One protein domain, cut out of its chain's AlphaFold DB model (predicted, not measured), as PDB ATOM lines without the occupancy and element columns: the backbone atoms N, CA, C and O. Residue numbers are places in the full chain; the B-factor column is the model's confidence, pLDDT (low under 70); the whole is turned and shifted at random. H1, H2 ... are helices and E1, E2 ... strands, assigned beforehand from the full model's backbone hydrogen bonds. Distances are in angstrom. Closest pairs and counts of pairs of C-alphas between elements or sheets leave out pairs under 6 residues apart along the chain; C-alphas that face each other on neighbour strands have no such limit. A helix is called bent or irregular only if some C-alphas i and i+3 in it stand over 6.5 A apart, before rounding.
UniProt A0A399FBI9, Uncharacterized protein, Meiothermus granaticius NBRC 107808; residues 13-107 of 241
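What this domain is: This is residues 13 to 107 of the 241 residues of an uncharacterized protein of Meiothermus granaticius NBRC 107808 (UniProt A0A399FBI9). Two lobes sit end to end: one is a small three-stranded sheet with H3 and H4 packed over one face and H5 at its side, the other is the bent helix H1 with H2 across its arm H1b. The lobes are joined by the long link from H2 to E1 and meet where the end of arm H1a only grazes the sheet. The printed part has 95 residues with five named helices and three named strands, in the order H1 H2 E1 H3 H4 E2 E3 H5; the sheet, order E1 E3 E2, is antiparallel, and the class is mostly helix. The whole is compact, with a radius of gyration of the C-alphas of 14.1 A, yet elongated in outline, 40 by 26 by 22 A.

How they stand to each other: In the sheet, E3, residues 97 to 100, is the inner strand between the edge strands E1, residues 59 to 61, and E2, residues 87 to 89. N 60 and O 99 are 2.8 A apart, and N 88 and O 98 are 2.9 A apart, both within hydrogen-bond range. E2 and E3 form a hairpin. H3, residues 62 to 69, and H4, residues 73 to 81, lie on the same face, two layers in all, at heights over the sheet of 6.5 A and 9.7 A. E1, H3 H4 and E2 form a split strand-helix-strand unit, two strands running the same way with E3 between them, and its crossover is right-handed. H3 and H4 touch, about perpendicular at 85 degrees, closest at the C-alphas of Ser 66 and Arg 73, 5.4 A. H5, residues 101 to 107, only grazes the sheet; it touches H4, the C-alphas of Ala 80 and Val 103 being closest at 6.9 A. H1, residues 13 to 34, was assigned as one helix by its hydrogen bonds but is bent, C-alphas 24 and 27 being 9.4 A apart; its arms are H1a, residues 13 to 24, and H1b, residues 27 to 34. H1a is itself irregular, with C-alphas 20 and 23 7.7 A apart. The arms touch and run opposite ways at a shallow tilt of 33 degrees, only just short of steep, closest at the C-alphas of Tyr 22 and Cys 30, 6.5 A. H2, residues 38 to 47, touches H1b about perpendicular at 80 degrees, closest at the C-alphas of Ala 31 and Thr 38, 5.2 A. H2 and H3 are apart. Helix packing is mostly crossed, with one of five touching pairs at a shallow tilt. Every O i to N i+4 pair is within hydrogen-bond range in H1b, H2, H3 and H4, against 6 of 8 in H1a and 2 of 3 in H5.

Where its parts are: H1a begins at C-alpha 13, (-47.781, -5.109, 40.931), and is 17.4 A long; H1b is 10.4 A and H2 14.3 A. E1 begins at C-alpha 59, (-44.868, -2.740, 22.252), and is 6.6 A, E2 6.9 A and E3 10.4 A. H3 is 10.2 A, H4 12.1 A and H5 9.9 A, ending at C-alpha 107, (-34.528, -2.400, 12.584).

The domain as a whole: The C-alphas of Gly 35 and Gly 70 are the two farthest apart, 41.9 A. The printed part has no cut. The link from H2 to E1, 11 residues, is long. Residues 91 to 95, between E2 and E3, are under 70 in pLDDT; the mean of the printed part is 88.3.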
ATOM      1  N   GLU A  13     -48.222  -3.944  41.706       93.12
ATOM      2  CA  GLU A  13     -47.781  -5.109  40.931       93.12
ATOM      3  C   GLU A  13     -48.907  -5.655  40.048       93.12
ATOM      4  O   GLU A  13     -48.676  -5.997  38.884       93.12
ATOM      5  N   GLU A  14     -50.141  -5.694  40.565       94.50
ATOM      6  CA  GLU A  14     -51.320  -6.102  39.796       94.50
ATOM      7  C   GLU A  14     -51.598  -5.122  38.645       94.50
ATOM      8  O   GLU A  14     -51.909  -5.550  37.530       94.50
ATOM      9  N   LEU A  15     -51.439  -3.815  38.887       94.31
ATOM     10  CA  LEU A  15     -51.601  -2.778  37.861       94.31
ATOM     11  C   LEU A  15     -50.524  -2.888  36.774       94.31
ATOM     12  O   LEU A  15     -50.838  -2.829  35.583       94.31
ATOM     13  N   VAL A  16     -49.264  -3.103  37.165       93.00
ATOM     14  CA  VAL A  16     -48.155  -3.350  36.230       93.00
ATOM     15  C   VAL A  16     -48.416  -4.611  35.406       93.00
ATOM     16  O   VAL A  16     -48.182  -4.620  34.194       93.00
ATOM     17  N   TYR A  17     -48.934  -5.672  36.028       93.19
ATOM     18  CA  TYR A  17     -49.285  -6.899  35.323       93.19
ATOM     19  C   TYR A  17     -50.400  -6.670  34.294       93.19
ATOM     20  O   TYR A  17     -50.262  -7.112  33.150       93.19
ATOM     21  N   LEU A  18     -51.465  -5.953  34.668       91.62
ATOM     22  CA  LEU A  18     -52.566  -5.570  33.778       91.62
ATOM     23  C   LEU A  18     -52.050  -4.806  32.553       91.62
ATOM     24  O   LEU A  18     -52.265  -5.256  31.430       91.62
ATOM     25  N   ARG A  19     -51.281  -3.728  32.756       89.69
ATOM     26  CA  ARG A  19     -50.722  -2.910  31.660       89.69
ATOM     27  C   ARG A  19     -49.884  -3.723  30.668       89.69
ATOM     28  O   ARG A  19     -49.894  -3.451  29.473       89.69
ATOM     29  N   ARG A  20     -49.162  -4.738  31.153       86.88
ATOM     30  CA  ARG A  20     -48.256  -5.558  30.329       86.88
ATOM     31  C   ARG A  20     -48.938  -6.705  29.587       86.88
ATOM     32  O   ARG A  20     -48.369  -7.204  28.614       86.88
ATOM     33  N   ASN A  21     -50.088  -7.180  30.070       88.00
ATOM     34  CA  ASN A  21     -50.652  -8.460  29.632       88.00
ATOM     35  C   ASN A  21     -52.110  -8.390  29.174       88.00
ATOM     36  O   ASN A  21     -52.536  -9.303  28.468       88.00
ATOM     37  N   TYR A  22     -52.855  -7.341  29.530       88.19
ATOM     38  CA  TYR A  22     -54.292  -7.252  29.257       88.19
ATOM     39  C   TYR A  22     -54.622  -7.405  27.772       88.19
ATOM     40  O   TYR A  22     -55.405  -8.285  27.421       88.19
ATOM     41  N   THR A  23     -53.952  -6.647  26.899       84.06
ATOM     42  CA  THR A  23     -54.119  -6.751  25.442       84.06
ATOM     43  C   THR A  23     -53.919  -8.179  24.929       84.06
ATOM     44  O   THR A  23     -54.630  -8.652  24.049       84.06
ATOM     45  N   LEU A  24     -52.909  -8.873  25.455       81.62
ATOM     46  CA  LEU A  24     -52.403 -10.125  24.888       81.62
ATOM     47  C   LEU A  24     -53.170 -11.355  25.373       81.62
ATOM     48  O   LEU A  24     -53.352 -12.318  24.624       81.62
ATOM     49  N   LEU A  25     -53.542 -11.345  26.654       84.75
ATOM     50  CA  LEU A  25     -54.175 -12.469  27.342       84.75
ATOM     51  C   LEU A  25     -55.695 -12.296  27.451       84.75
ATOM     52  O   LEU A  25     -56.426 -13.281  27.570       84.75
ATOM     53  N   GLY A  26     -56.172 -11.052  27.405       86.69
ATOM     54  CA  GLY A  26     -57.565 -10.701  27.620       86.69
ATOM     55  C   GLY A  26     -58.001 -10.775  29.092       86.69
ATOM     56  O   GLY A  26     -57.282 -11.272  29.967       86.69
ATOM     57  N   PRO A  27     -59.227 -10.310  29.385       89.94
ATOM     58  CA  PRO A  27     -59.706 -10.098  30.750       89.94
ATOM     59  C   PRO A  27     -59.821 -11.394  31.568       89.94
ATOM     60  O   PRO A  27     -59.499 -11.394  32.753       89.94
ATOM     61  N   ALA A  28     -60.215 -12.513  30.947       89.50
ATOM     62  CA  ALA A  28     -60.418 -13.790  31.641       89.50
ATOM     63  C   ALA A  28     -59.108 -14.403  32.179       89.50
ATOM     64  O   ALA A  28     -59.051 -14.841  33.323       89.50
ATOM     65  N   ARG A  29     -58.033 -14.395  31.380       89.12
ATOM     66  CA  ARG A  29     -56.723 -14.927  31.796       89.12
ATOM     67  C   ARG A  29     -56.033 -14.019  32.807       89.12
ATOM     68  O   ARG A  29     -55.410 -14.507  33.745       89.12
ATOM     69  N   CYS A  30     -56.163 -12.700  32.651       92.06
ATOM     70  CA  CYS A  30     -55.689 -11.761  33.665       92.06
ATOM     71  C   CYS A  30     -56.427 -11.963  34.998       92.06
ATOM     72  O   CYS A  30     -55.787 -11.948  36.043       92.06
ATOM     73  N   ALA A  31     -57.740 -12.205  34.962       93.50
ATOM     74  CA  ALA A  31     -58.543 -12.503  36.148       93.50
ATOM     75  C   ALA A  31     -58.066 -13.776  36.860       93.50
ATOM     76  O   ALA A  31     -57.773 -13.730  38.054       93.50
ATOM     77  N   GLU A  32     -57.891 -14.866  36.109       92.81
ATOM     78  CA  GLU A  32     -57.334 -16.130  36.603       92.81
ATOM     79  C   GLU A  32     -55.957 -15.924  37.253       92.81
ATOM     80  O   GLU A  32     -55.737 -16.335  38.390       92.81
ATOM     81  N   ARG A  33     -55.040 -15.217  36.577       94.06
ATOM     82  CA  ARG A  33     -53.671 -15.023  37.074       94.06
ATOM     83  C   ARG A  33     -53.586 -14.128  38.310       94.06
ATOM     84  O   ARG A  33     -52.701 -14.333  39.133       94.06
ATOM     85  N   LEU A  34     -54.460 -13.131  38.420       93.56
ATOM     86  CA  LEU A  34     -54.464 -12.166  39.524       93.56
ATOM     87  C   LEU A  34     -55.349 -12.609  40.700       93.56
ATOM     88  O   LEU A  34     -55.380 -11.929  41.725       93.56
ATOM     89  N   GLY A  35     -56.094 -13.713  40.562       93.38
ATOM     90  CA  GLY A  35     -57.091 -14.128  41.553       93.38
ATOM     91  C   GLY A  35     -58.223 -13.103  41.703       93.38
ATOM     92  O   GLY A  35     -58.691 -12.839  42.810       93.38
ATOM     93  N   ARG A  36     -58.625 -12.469  40.596       93.44
ATOM     94  CA  ARG A  36     -59.684 -11.446  40.532       93.44
ATOM     95  C   ARG A  36     -60.850 -11.951  39.684       93.44
ATOM     96  O   ARG A  36     -60.715 -12.908  38.930       93.44
ATOM     97  N   THR A  37     -62.007 -11.297  39.768       93.25
ATOM     98  CA  THR A  37     -63.135 -11.594  38.872       93.25
ATOM     99  C   THR A  37     -62.949 -10.899  37.523       93.25
ATOM    100  O   THR A  37     -62.367  -9.816  37.441       93.25
ATOM    101  N   THR A  38     -63.475 -11.494  36.449       93.75
ATOM    102  CA  THR A  38     -63.400 -10.901  35.099       93.75
ATOM    103  C   THR A  38     -64.005  -9.485  35.038       93.75
ATOM    104  O   THR A  38     -63.347  -8.604  34.486       93.75
ATOM    105  N   PRO A  39     -65.173  -9.197  35.659       93.12
ATOM    106  CA  PRO A  39     -65.706  -7.833  35.725       93.12
ATOM    107  C   PRO A  39     -64.789  -6.838  36.449       93.12
ATOM    108  O   PRO A  39     -64.665  -5.700  36.009       93.12
ATOM    109  N   ALA A  40     -64.100  -7.257  37.520       91.88
ATOM    110  CA  ALA A  40     -63.160  -6.383  38.227       91.88
ATOM    111  C   ALA A  40     -61.957  -6.013  37.348       91.88
ATOM    112  O   ALA A  40     -61.525  -4.862  37.346       91.88
ATOM    113  N   VAL A  41     -61.439  -6.974  36.576       93.94
ATOM    114  CA  VAL A  41     -60.361  -6.738  35.603       93.94
ATOM    115  C   VAL A  41     -60.831  -5.829  34.467       93.94
ATOM    116  O   VAL A  41     -60.091  -4.929  34.095       93.94
ATOM    117  N   LEU A  42     -62.044  -6.024  33.935       91.81
ATOM    118  CA  LEU A  42     -62.628  -5.163  32.895       91.81
ATOM    119  C   LEU A  42     -62.783  -3.716  33.372       91.81
ATOM    120  O   LEU A  42     -62.339  -2.798  32.688       91.81
ATOM    121  N   TYR A  43     -63.355  -3.524  34.561       93.50
ATOM    122  CA  TYR A  43     -63.486  -2.203  35.169       93.50
ATOM    123  C   TYR A  43     -62.116  -1.543  35.346       93.50
ATOM    124  O   TYR A  43     -61.913  -0.408  34.923       93.50
ATOM    125  N   GLN A  44     -61.143  -2.271  35.901       94.75
ATOM    126  CA  GLN A  44     -59.810  -1.717  36.110       94.75
ATOM    127  C   GLN A  44     -59.086  -1.421  34.794       94.75
ATOM    128  O   GLN A  44     -58.405  -0.408  34.694       94.75
ATOM    129  N   ALA A  45     -59.239  -2.267  33.775       91.81
ATOM    130  CA  ALA A  45     -58.706  -2.009  32.444       91.81
ATOM    131  C   ALA A  45     -59.299  -0.730  31.844       91.81
ATOM    132  O   ALA A  45     -58.541   0.092  31.346       91.81
ATOM    133  N   SER A  46     -60.611  -0.509  31.987       91.62
ATOM    134  CA  SER A  46     -61.266   0.737  31.570       91.62
ATOM    135  C   SER A  46     -60.717   1.957  32.313       91.62
ATOM    136  O   SER A  46     -60.435   2.966  31.678       91.62
ATOM    137  N   VAL A  47     -60.516   1.867  33.634       92.19
ATOM    138  CA  VAL A  47     -59.909   2.947  34.441       92.19
ATOM    139  C   VAL A  47     -58.472   3.243  33.995       92.19
ATOM    140  O   VAL A  47     -58.029   4.386  34.034       92.19
ATOM    141  N   LEU A  48     -57.735   2.218  33.565       89.06
ATOM    142  CA  LEU A  48     -56.365   2.340  33.067       89.06
ATOM    143  C   LEU A  48     -56.284   2.693  31.571       89.06
ATOM    144  O   LEU A  48     -55.166   2.853  31.078       89.06
ATOM    145  N   GLY A  49     -57.418   2.779  30.864       87.69
ATOM    146  CA  GLY A  49     -57.481   3.014  29.420       87.69
ATOM    147  C   GLY A  49     -56.912   1.871  28.569       87.69
ATOM    148  O   GLY A  49     -56.351   2.126  27.515       87.69
ATOM    149  N   LEU A  50     -56.983   0.620  29.032       87.00
ATOM    150  CA  LEU A  50     -56.454  -0.542  28.312       87.00
ATOM    151  C   LEU A  50     -57.521  -1.161  27.398       87.00
ATOM    152  O   LEU A  50     -58.610  -1.504  27.862       87.00
ATOM    153  N   SER A  51     -57.173  -1.407  26.134       81.50
ATOM    154  CA  SER A  51     -58.016  -2.130  25.175       81.50
ATOM    155  C   SER A  51     -57.400  -3.470  24.748       81.50
ATOM    156  O   SER A  51     -56.207  -3.728  24.911       81.50
ATOM    157  N   THR A  52     -58.218  -4.362  24.185       73.19
ATOM    158  CA  THR A  52     -57.750  -5.630  23.591       73.19
ATOM    159  C   THR A  52     -57.223  -5.479  22.163       73.19
ATOM    160  O   THR A  52     -56.776  -6.461  21.572       73.19
ATOM    161  N   HIS A  53     -57.298  -4.274  21.594       72.88
ATOM    162  CA  HIS A  53     -56.961  -4.003  20.196       72.88
ATOM    163  C   HIS A  53     -55.650  -3.221  20.042       72.88
ATOM    164  O   HIS A  53     -54.986  -3.356  19.017       72.88
ATOM    165  N   GLU A  54     -55.251  -2.462  21.061       76.75
ATOM    166  CA  GLU A  54     -54.015  -1.676  21.074       76.75
ATOM    167  C   GLU A  54     -52.850  -2.466  21.642       76.75
ATOM    168  O   GLU A  54     -53.023  -3.252  22.570       76.75
ATOM    169  N   ALA A  55     -51.643  -2.225  21.139       82.12
ATOM    170  CA  ALA A  55     -50.459  -2.888  21.657       82.12
ATOM    171  C   ALA A  55     -50.217  -2.556  23.146       82.12
ATOM    172  O   ALA A  55     -50.456  -1.435  23.593       82.12
ATOM    173  N   PRO A  56     -49.736  -3.526  23.946       82.50
ATOM    174  CA  PRO A  56     -49.397  -3.266  25.339       82.50
ATOM    175  C   PRO A  56     -48.227  -2.279  25.436       82.50
ATOM    176  O   PRO A  56     -47.393  -2.200  24.541       82.50
ATOM    177  N   GLN A  57     -48.103  -1.586  26.566       82.44
ATOM    178  CA  GLN A  57     -47.053  -0.582  26.768       82.44
ATOM    179  C   GLN A  57     -45.635  -1.128  26.481       82.44
ATOM    180  O   GLN A  57     -45.261  -2.202  26.968       82.44
ATOM    181  N   GLY A  58     -44.843  -0.372  25.709       85.38
ATOM    182  CA  GLY A  58     -43.499  -0.758  25.240       85.38
ATOM    183  C   GLY A  58     -43.500  -1.735  24.054       85.38
ATOM    184  O   GLY A  58     -42.456  -2.283  23.681       85.38
ATOM    185  N   TRP A  59     -44.677  -1.994  23.483       90.50
ATOM    186  CA  TRP A  59     -44.868  -2.740  22.252       90.50
ATOM    187  C   TRP A  59     -45.595  -1.859  21.250       90.50
ATOM    188  O   TRP A  59     -46.487  -1.101  21.606       90.50
ATOM    189  N   LEU A  60     -45.244  -2.033  19.986       90.62
ATOM    190  CA  LEU A  60     -45.962  -1.458  18.864       90.62
ATOM    191  C   LEU A  60     -46.731  -2.571  18.173       90.62
ATOM    192  O   LEU A  60     -46.222  -3.693  18.025       90.62
ATOM    193  N   SER A  61     -47.947  -2.278  17.722       90.81
ATOM    194  CA  SER A  61     -48.623  -3.184  16.805       90.81
ATOM    195  C   SER A  61     -47.799  -3.277  15.520       90.81
ATOM    196  O   SER A  61     -47.083  -2.352  15.134       90.81
ATOM    197  N   LEU A  62     -47.893  -4.400  14.813       91.31
ATOM    198  CA  LEU A  62     -47.164  -4.576  13.559       91.31
ATOM    199  C   LEU A  62     -47.566  -3.523  12.507       91.31
ATOM    200  O   LEU A  62     -46.769  -3.198  11.631       91.31
ATOM    201  N   GLY A  63     -48.793  -2.997  12.596       90.50
ATOM    202  CA  GLY A  63     -49.278  -1.903  11.757       90.50
ATOM    203  C   GLY A  63     -48.550  -0.592  12.033       90.50
ATOM    204  O   GLY A  63     -47.966  -0.035  11.106       90.50
ATOM    205  N   GLU A  64     -48.530  -0.159  13.293       91.25
ATOM    206  CA  GLU A  64     -47.829   1.058  13.726       91.25
ATOM    207  C   GLU A  64     -46.325   0.951  13.467       91.25
ATOM    208  O   GLU A  64     -45.735   1.837  12.858       91.25
ATOM    209  N   ALA A  65     -45.710  -0.176  13.837       94.12
ATOM    210  CA  ALA A  65     -44.289  -0.421  13.606       94.12
ATOM    211  C   ALA A  65     -43.921  -0.318  12.117       94.12
ATOM    212  O   ALA A  65     -42.883   0.234  11.770       94.12
ATOM    213  N   SER A  66     -44.776  -0.837  11.232       94.81
ATOM    214  CA  SER A  66     -44.585  -0.756   9.781       94.81
ATOM    215  C   SER A  66     -44.673   0.681   9.265       94.81
ATOM    216  O   SER A  66     -43.844   1.071   8.446       94.81
ATOM    217  N   GLN A  67     -45.626   1.472   9.768       94.19
ATOM    218  CA  GLN A  67     -45.781   2.883   9.404       94.19
ATOM    219  C   GLN A  67     -44.596   3.726   9.880       94.19
ATOM    220  O   GLN A  67     -43.993   4.423   9.071       94.19
ATOM    221  N   ILE A  68     -44.227   3.608  11.159       93.00
ATOM    222  CA  ILE A  68     -43.097   4.335  11.757       93.00
ATOM    223  C   ILE A  68     -41.802   3.997  11.023       93.00
ATOM    224  O   ILE A  68     -41.004   4.875  10.709       93.00
ATOM    225  N   ALA A  69     -41.587   2.712  10.742       91.38
ATOM    226  CA  ALA A  69     -40.331   2.267  10.174       91.38
ATOM    227  C   ALA A  69     -40.245   2.408   8.647       91.38
ATOM    228  O   ALA A  69     -39.161   2.244   8.089       91.38
ATOM    229  N   GLY A  70     -41.369   2.655   7.965       92.69
ATOM    230  CA  GLY A  70     -41.444   2.644   6.502       92.69
ATOM    231  C   GLY A  70     -41.097   1.282   5.883       92.69
ATOM    232  O   GLY A  70     -40.650   1.216   4.741       92.69
ATOM    233  N   ILE A  71     -41.259   0.188   6.634       92.81
ATOM    234  CA  ILE A  71     -40.933  -1.185   6.213       92.81
ATOM    235  C   ILE A  71     -42.228  -1.982   6.099       92.81
ATOM    236  O   ILE A  71     -43.107  -1.862   6.954       92.81
ATOM    237  N   ASP A  72     -42.347  -2.853   5.095       93.69
ATOM    238  CA  ASP A  72     -43.522  -3.712   4.968       93.69
ATOM    239  C   ASP A  72     -43.697  -4.642   6.188       93.69
ATOM    240  O   ASP A  72     -42.734  -5.171   6.758       93.69
ATOM    241  N   ARG A  73     -44.957  -4.878   6.577       93.75
ATOM    242  CA  ARG A  73     -45.312  -5.673   7.767       93.75
ATOM    243  C   ARG A  73     -44.680  -7.067   7.773       93.75
ATOM    244  O   ARG A  73     -44.292  -7.551   8.835       93.75
ATOM    245  N   ARG A  74     -44.586  -7.736   6.620       92.56
ATOM    246  CA  ARG A  74     -44.058  -9.103   6.509       92.56
ATOM    247  C   ARG A  74     -42.549  -9.116   6.722       92.56
ATOM    248  O   ARG A  74     -42.073  -9.956   7.485       92.56
ATOM    249  N   THR A  75     -41.811  -8.194   6.109       93.12
ATOM    250  CA  THR A  75     -40.359  -8.071   6.314       93.12
ATOM    251  C   THR A  75     -40.034  -7.662   7.741       93.12
ATOM    252  O   THR A  75     -39.159  -8.271   8.358       93.12
ATOM    253  N   LEU A  76     -40.767  -6.693   8.302       94.31
ATOM    254  CA  LEU A  76     -40.559  -6.258   9.682       94.31
ATOM    255  C   LEU A  76     -40.807  -7.409  10.666       94.31
ATOM    256  O   LEU A  76     -39.975  -7.672  11.531       94.31
ATOM    257  N   TRP A  77     -41.899  -8.158  10.489       93.25
ATOM    258  CA  TRP A  77     -42.201  -9.333  11.308       93.25
ATOM    259  C   TRP A  77     -41.153 -10.440  11.169       93.25
ATOM    260  O   TRP A  77     -40.705 -10.998  12.173       93.25
ATOM    261  N   ALA A  78     -40.738 -10.760   9.939       92.25
ATOM    262  CA  ALA A  78     -39.727 -11.781   9.682       92.25
ATOM    263  C   ALA A  78     -38.385 -11.425  10.337       92.25
ATOM    264  O   ALA A  78     -37.767 -12.292  10.956       92.25
ATOM    265  N   ALA A  79     -37.971 -10.159  10.252       92.44
ATOM    266  CA  ALA A  79     -36.750  -9.669  10.878       92.44
ATOM    267  C   ALA A  79     -36.852  -9.655  12.410       92.44
ATOM    268  O   ALA A  79     -35.949 -10.143  13.087       92.44
ATOM    269  N   ALA A  80     -37.971  -9.173  12.963       93.12
ATOM    270  CA  ALA A  80     -38.197  -9.147  14.404       93.12
ATOM    271  C   ALA A  80     -38.199 -10.557  15.018       93.12
ATOM    272  O   ALA A  80     -37.640 -10.752  16.092       93.12
ATOM    273  N   ARG A  81     -38.752 -11.568  14.330       92.75
ATOM    274  CA  ARG A  81     -38.764 -12.964  14.817       92.75
ATOM    275  C   ARG A  81     -37.384 -13.597  14.964       92.75
ATOM    276  O   ARG A  81     -37.263 -14.570  15.700       92.75
ATOM    277  N   GLN A  82     -36.362 -13.075  14.285       89.50
ATOM    278  CA  GLN A  82     -34.983 -13.543  14.466       89.50
ATOM    279  C   GLN A  82     -34.375 -13.057  15.790       89.50
ATOM    280  O   GLN A  82     -33.336 -13.559  16.211       89.50
ATOM    281  N   ILE A  83     -35.009 -12.086  16.456       89.94
ATOM    282  CA  ILE A  83     -34.559 -11.534  17.729       89.94
ATOM    283  C   ILE A  83     -35.362 -12.194  18.853       89.94
ATOM    284  O   ILE A  83     -36.595 -12.155  18.888       89.94
ATOM    285  N   ALA A  84     -34.658 -12.813  19.800       83.75
ATOM    286  CA  ALA A  84     -35.288 -13.505  20.915       83.75
ATOM    287  C   ALA A  84     -36.214 -12.563  21.709       83.75
ATOM    288  O   ALA A  84     -35.823 -11.459  22.084       83.75
ATOM    289  N   LYS A  85     -37.446 -13.017  21.988       86.06
ATOM    290  CA  LYS A  85     -38.465 -12.286  22.774       86.06
ATOM    291  C   LYS A  85     -38.864 -10.909  22.202       86.06
ATOM    292  O   LYS A  85     -39.459 -10.104  22.914       86.06
ATOM    293  N   ALA A  86     -38.577 -10.639  20.928       88.56
ATOM    294  CA  ALA A  86     -38.900  -9.368  20.276       88.56
ATOM    295  C   ALA A  86     -40.346  -9.262  19.783       88.56
ATOM    296  O   ALA A  86     -40.843  -8.157  19.576       88.56
ATOM    297  N   THR A  87     -41.014 -10.398  19.585       90.25
ATOM    298  CA  THR A  87     -42.369 -10.465  19.034       90.25
ATOM    299  C   THR A  87     -43.338 -11.083  20.024       90.25
ATOM    300  O   THR A  87     -42.996 -12.044  20.715       90.25
ATOM    301  N   LYS A  88     -44.574 -10.593  20.029       86.94
ATOM    302  CA  LYS A  88     -45.702 -11.215  20.721       86.94
ATOM    303  C   LYS A  88     -46.889 -11.321  19.785       86.94
ATOM    304  O   LYS A  88     -47.056 -10.511  18.880       86.94
ATOM    305  N   GLN A  89     -47.712 -12.328  20.020       84.12
ATOM    306  CA  GLN A  89     -48.938 -12.542  19.276       84.12
ATOM    307  C   GLN A  89     -50.063 -12.806  20.270       84.12
ATOM    308  O   GLN A  89     -49.889 -13.598  21.199       84.12
ATOM    309  N   SER A  90     -51.193 -12.123  20.088       77.19
ATOM    310  CA  SER A  90     -52.402 -12.398  20.867       77.19
ATOM    311  C   SER A  90     -52.874 -13.840  20.658       77.19
ATOM    312  O   SER A  90     -52.766 -14.401  19.565       77.19
ATOM    313  N   THR A  91     -53.415 -14.427  21.724       67.94
ATOM    314  CA  THR A  91     -53.928 -15.805  21.739       67.94
ATOM    315  C   THR A  91     -55.397 -15.924  21.317       67.94
ATOM    316  O   THR A  91     -55.866 -17.038  21.096       67.94
ATOM    317  N   ARG A  92     -56.137 -14.813  21.166       60.81
ATOM    318  CA  ARG A  92     -57.563 -14.826  20.787       60.81
ATOM    319  C   ARG A  92     -57.873 -13.931  19.596       60.81
ATOM    320  O   ARG A  92     -57.480 -12.771  19.611       60.81
ATOM    321  N   GLY A  93     -58.684 -14.465  18.671       50.72
ATOM    322  CA  GLY A  93     -59.652 -13.776  17.791       50.72
ATOM    323  C   GLY A  93     -59.108 -12.788  16.757       50.72
ATOM    324  O   GLY A  93     -59.472 -12.849  15.588       50.72
ATOM    325  N   HIS A  94     -58.176 -11.930  17.150       54.81
ATOM    326  CA  HIS A  94     -57.496 -10.975  16.296       54.81
ATOM    327  C   HIS A  94     -55.993 -11.163  16.477       54.81
ATOM    328  O   HIS A  94     -55.461 -11.102  17.585       54.81
ATOM    329  N   ARG A  95     -55.297 -11.436  15.369       62.72
ATOM    330  CA  ARG A  95     -53.842 -11.631  15.317       62.72
ATOM    331  C   ARG A  95     -53.135 -10.288  15.507       62.72
ATOM    332  O   ARG A  95     -52.494  -9.794  14.584       62.72
ATOM    333  N   VAL A  96     -53.269  -9.679  16.683       73.00
ATOM    334  CA  VAL A  96     -52.449  -8.521  17.035       73.00
ATOM    335  C   VAL A  96     -51.036  -9.052  17.244       73.00
ATOM    336  O   VAL A  96     -50.691  -9.632  18.278       73.00
ATOM    337  N   CYS A  97     -50.253  -8.950  16.179       88.12
ATOM    338  CA  CYS A  97     -48.822  -9.163  16.191       88.12
ATOM    339  C   CYS A  97     -48.189  -7.871  16.688       88.12
ATOM    340  O   CYS A  97     -48.439  -6.810  16.123       88.12
ATOM    341  N   CYS A  98     -47.389  -7.965  17.739       90.12
ATOM    342  CA  CYS A  98     -46.690  -6.831  18.315       90.12
ATOM    343  C   CYS A  98     -45.184  -7.059  18.234       90.12
ATOM    344  O   CYS A  98     -44.709  -8.195  18.349       90.12
ATOM    345  N   VAL A  99     -44.438  -5.971  18.099       92.88
ATOM    346  CA  VAL A  99     -42.975  -5.949  18.143       92.88
ATOM    347  C   VAL A  99     -42.553  -4.963  19.227       92.88
ATOM    348  O   VAL A  99     -43.208  -3.942  19.415       92.88
ATOM    349  N   ARG A 100     -41.494  -5.269  19.980       92.62
ATOM    350  CA  ARG A 100     -40.965  -4.323  20.977       92.62
ATOM    351  C   ARG A 100     -40.485  -3.045  20.290       92.62
ATOM    352  O   ARG A 100     -39.808  -3.122  19.269       92.62
ATOM    353  N   GLU A 101     -40.774  -1.899  20.886       92.81
ATOM    354  CA  GLU A 101     -40.405  -0.580  20.353       92.81
ATOM    355  C   GLU A 101     -38.890  -0.454  20.093       92.81
ATOM    356  O   GLU A 101     -38.470  -0.231  18.961       92.81
ATOM    357  N   GLU A 102     -38.061  -0.810  21.080       93.44
ATOM    358  CA  GLU A 102     -36.588  -0.880  20.965       93.44
ATOM    359  C   GLU A 102     -36.074  -1.810  19.842       93.44
ATOM    360  O   GLU A 102     -34.921  -1.738  19.411       93.44
ATOM    361  N   VAL A 103     -36.881  -2.777  19.398       94.44
ATOM    362  CA  VAL A 103     -36.526  -3.639  18.266       94.44
ATOM    363  C   VAL A 103     -36.825  -2.909  16.968       94.44
ATOM    364  O   VAL A 103     -36.004  -2.961  16.058       94.44
ATOM    365  N   VAL A 104     -37.955  -2.206  16.888       94.81
ATOM    366  CA  VAL A 104     -38.325  -1.406  15.716       94.81
ATOM    367  C   VAL A 104     -37.263  -0.344  15.440       94.81
ATOM    368  O   VAL A 104     -36.769  -0.286  14.319       94.81
ATOM    369  N   GLU A 105     -36.810   0.395  16.453       93.38
ATOM    370  CA  GLU A 105     -35.730   1.387  16.317       93.38
ATOM    371  C   GLU A 105     -34.435   0.779  15.758       93.38
ATOM    372  O   GLU A 105     -33.845   1.294  14.806       93.38
ATOM    373  N   ARG A 106     -34.017  -0.378  16.287       94.56
ATOM    374  CA  ARG A 106     -32.842  -1.106  15.780       94.56
ATOM    375  C   ARG A 106     -33.018  -1.555  14.330       94.56
ATOM    376  O   ARG A 106     -32.066  -1.505  13.549       94.56
ATOM    377  N   LEU A 107     -34.217  -2.005  13.957       94.44
ATOM    378  CA  LEU A 107     -34.528  -2.400  12.584       94.44
ATOM    379  C   LEU A 107     -34.531  -1.193  11.639       94.44
ATOM    380  O   LEU A 107     -34.023  -1.323  10.526       94.44
TER     381      LEU A 107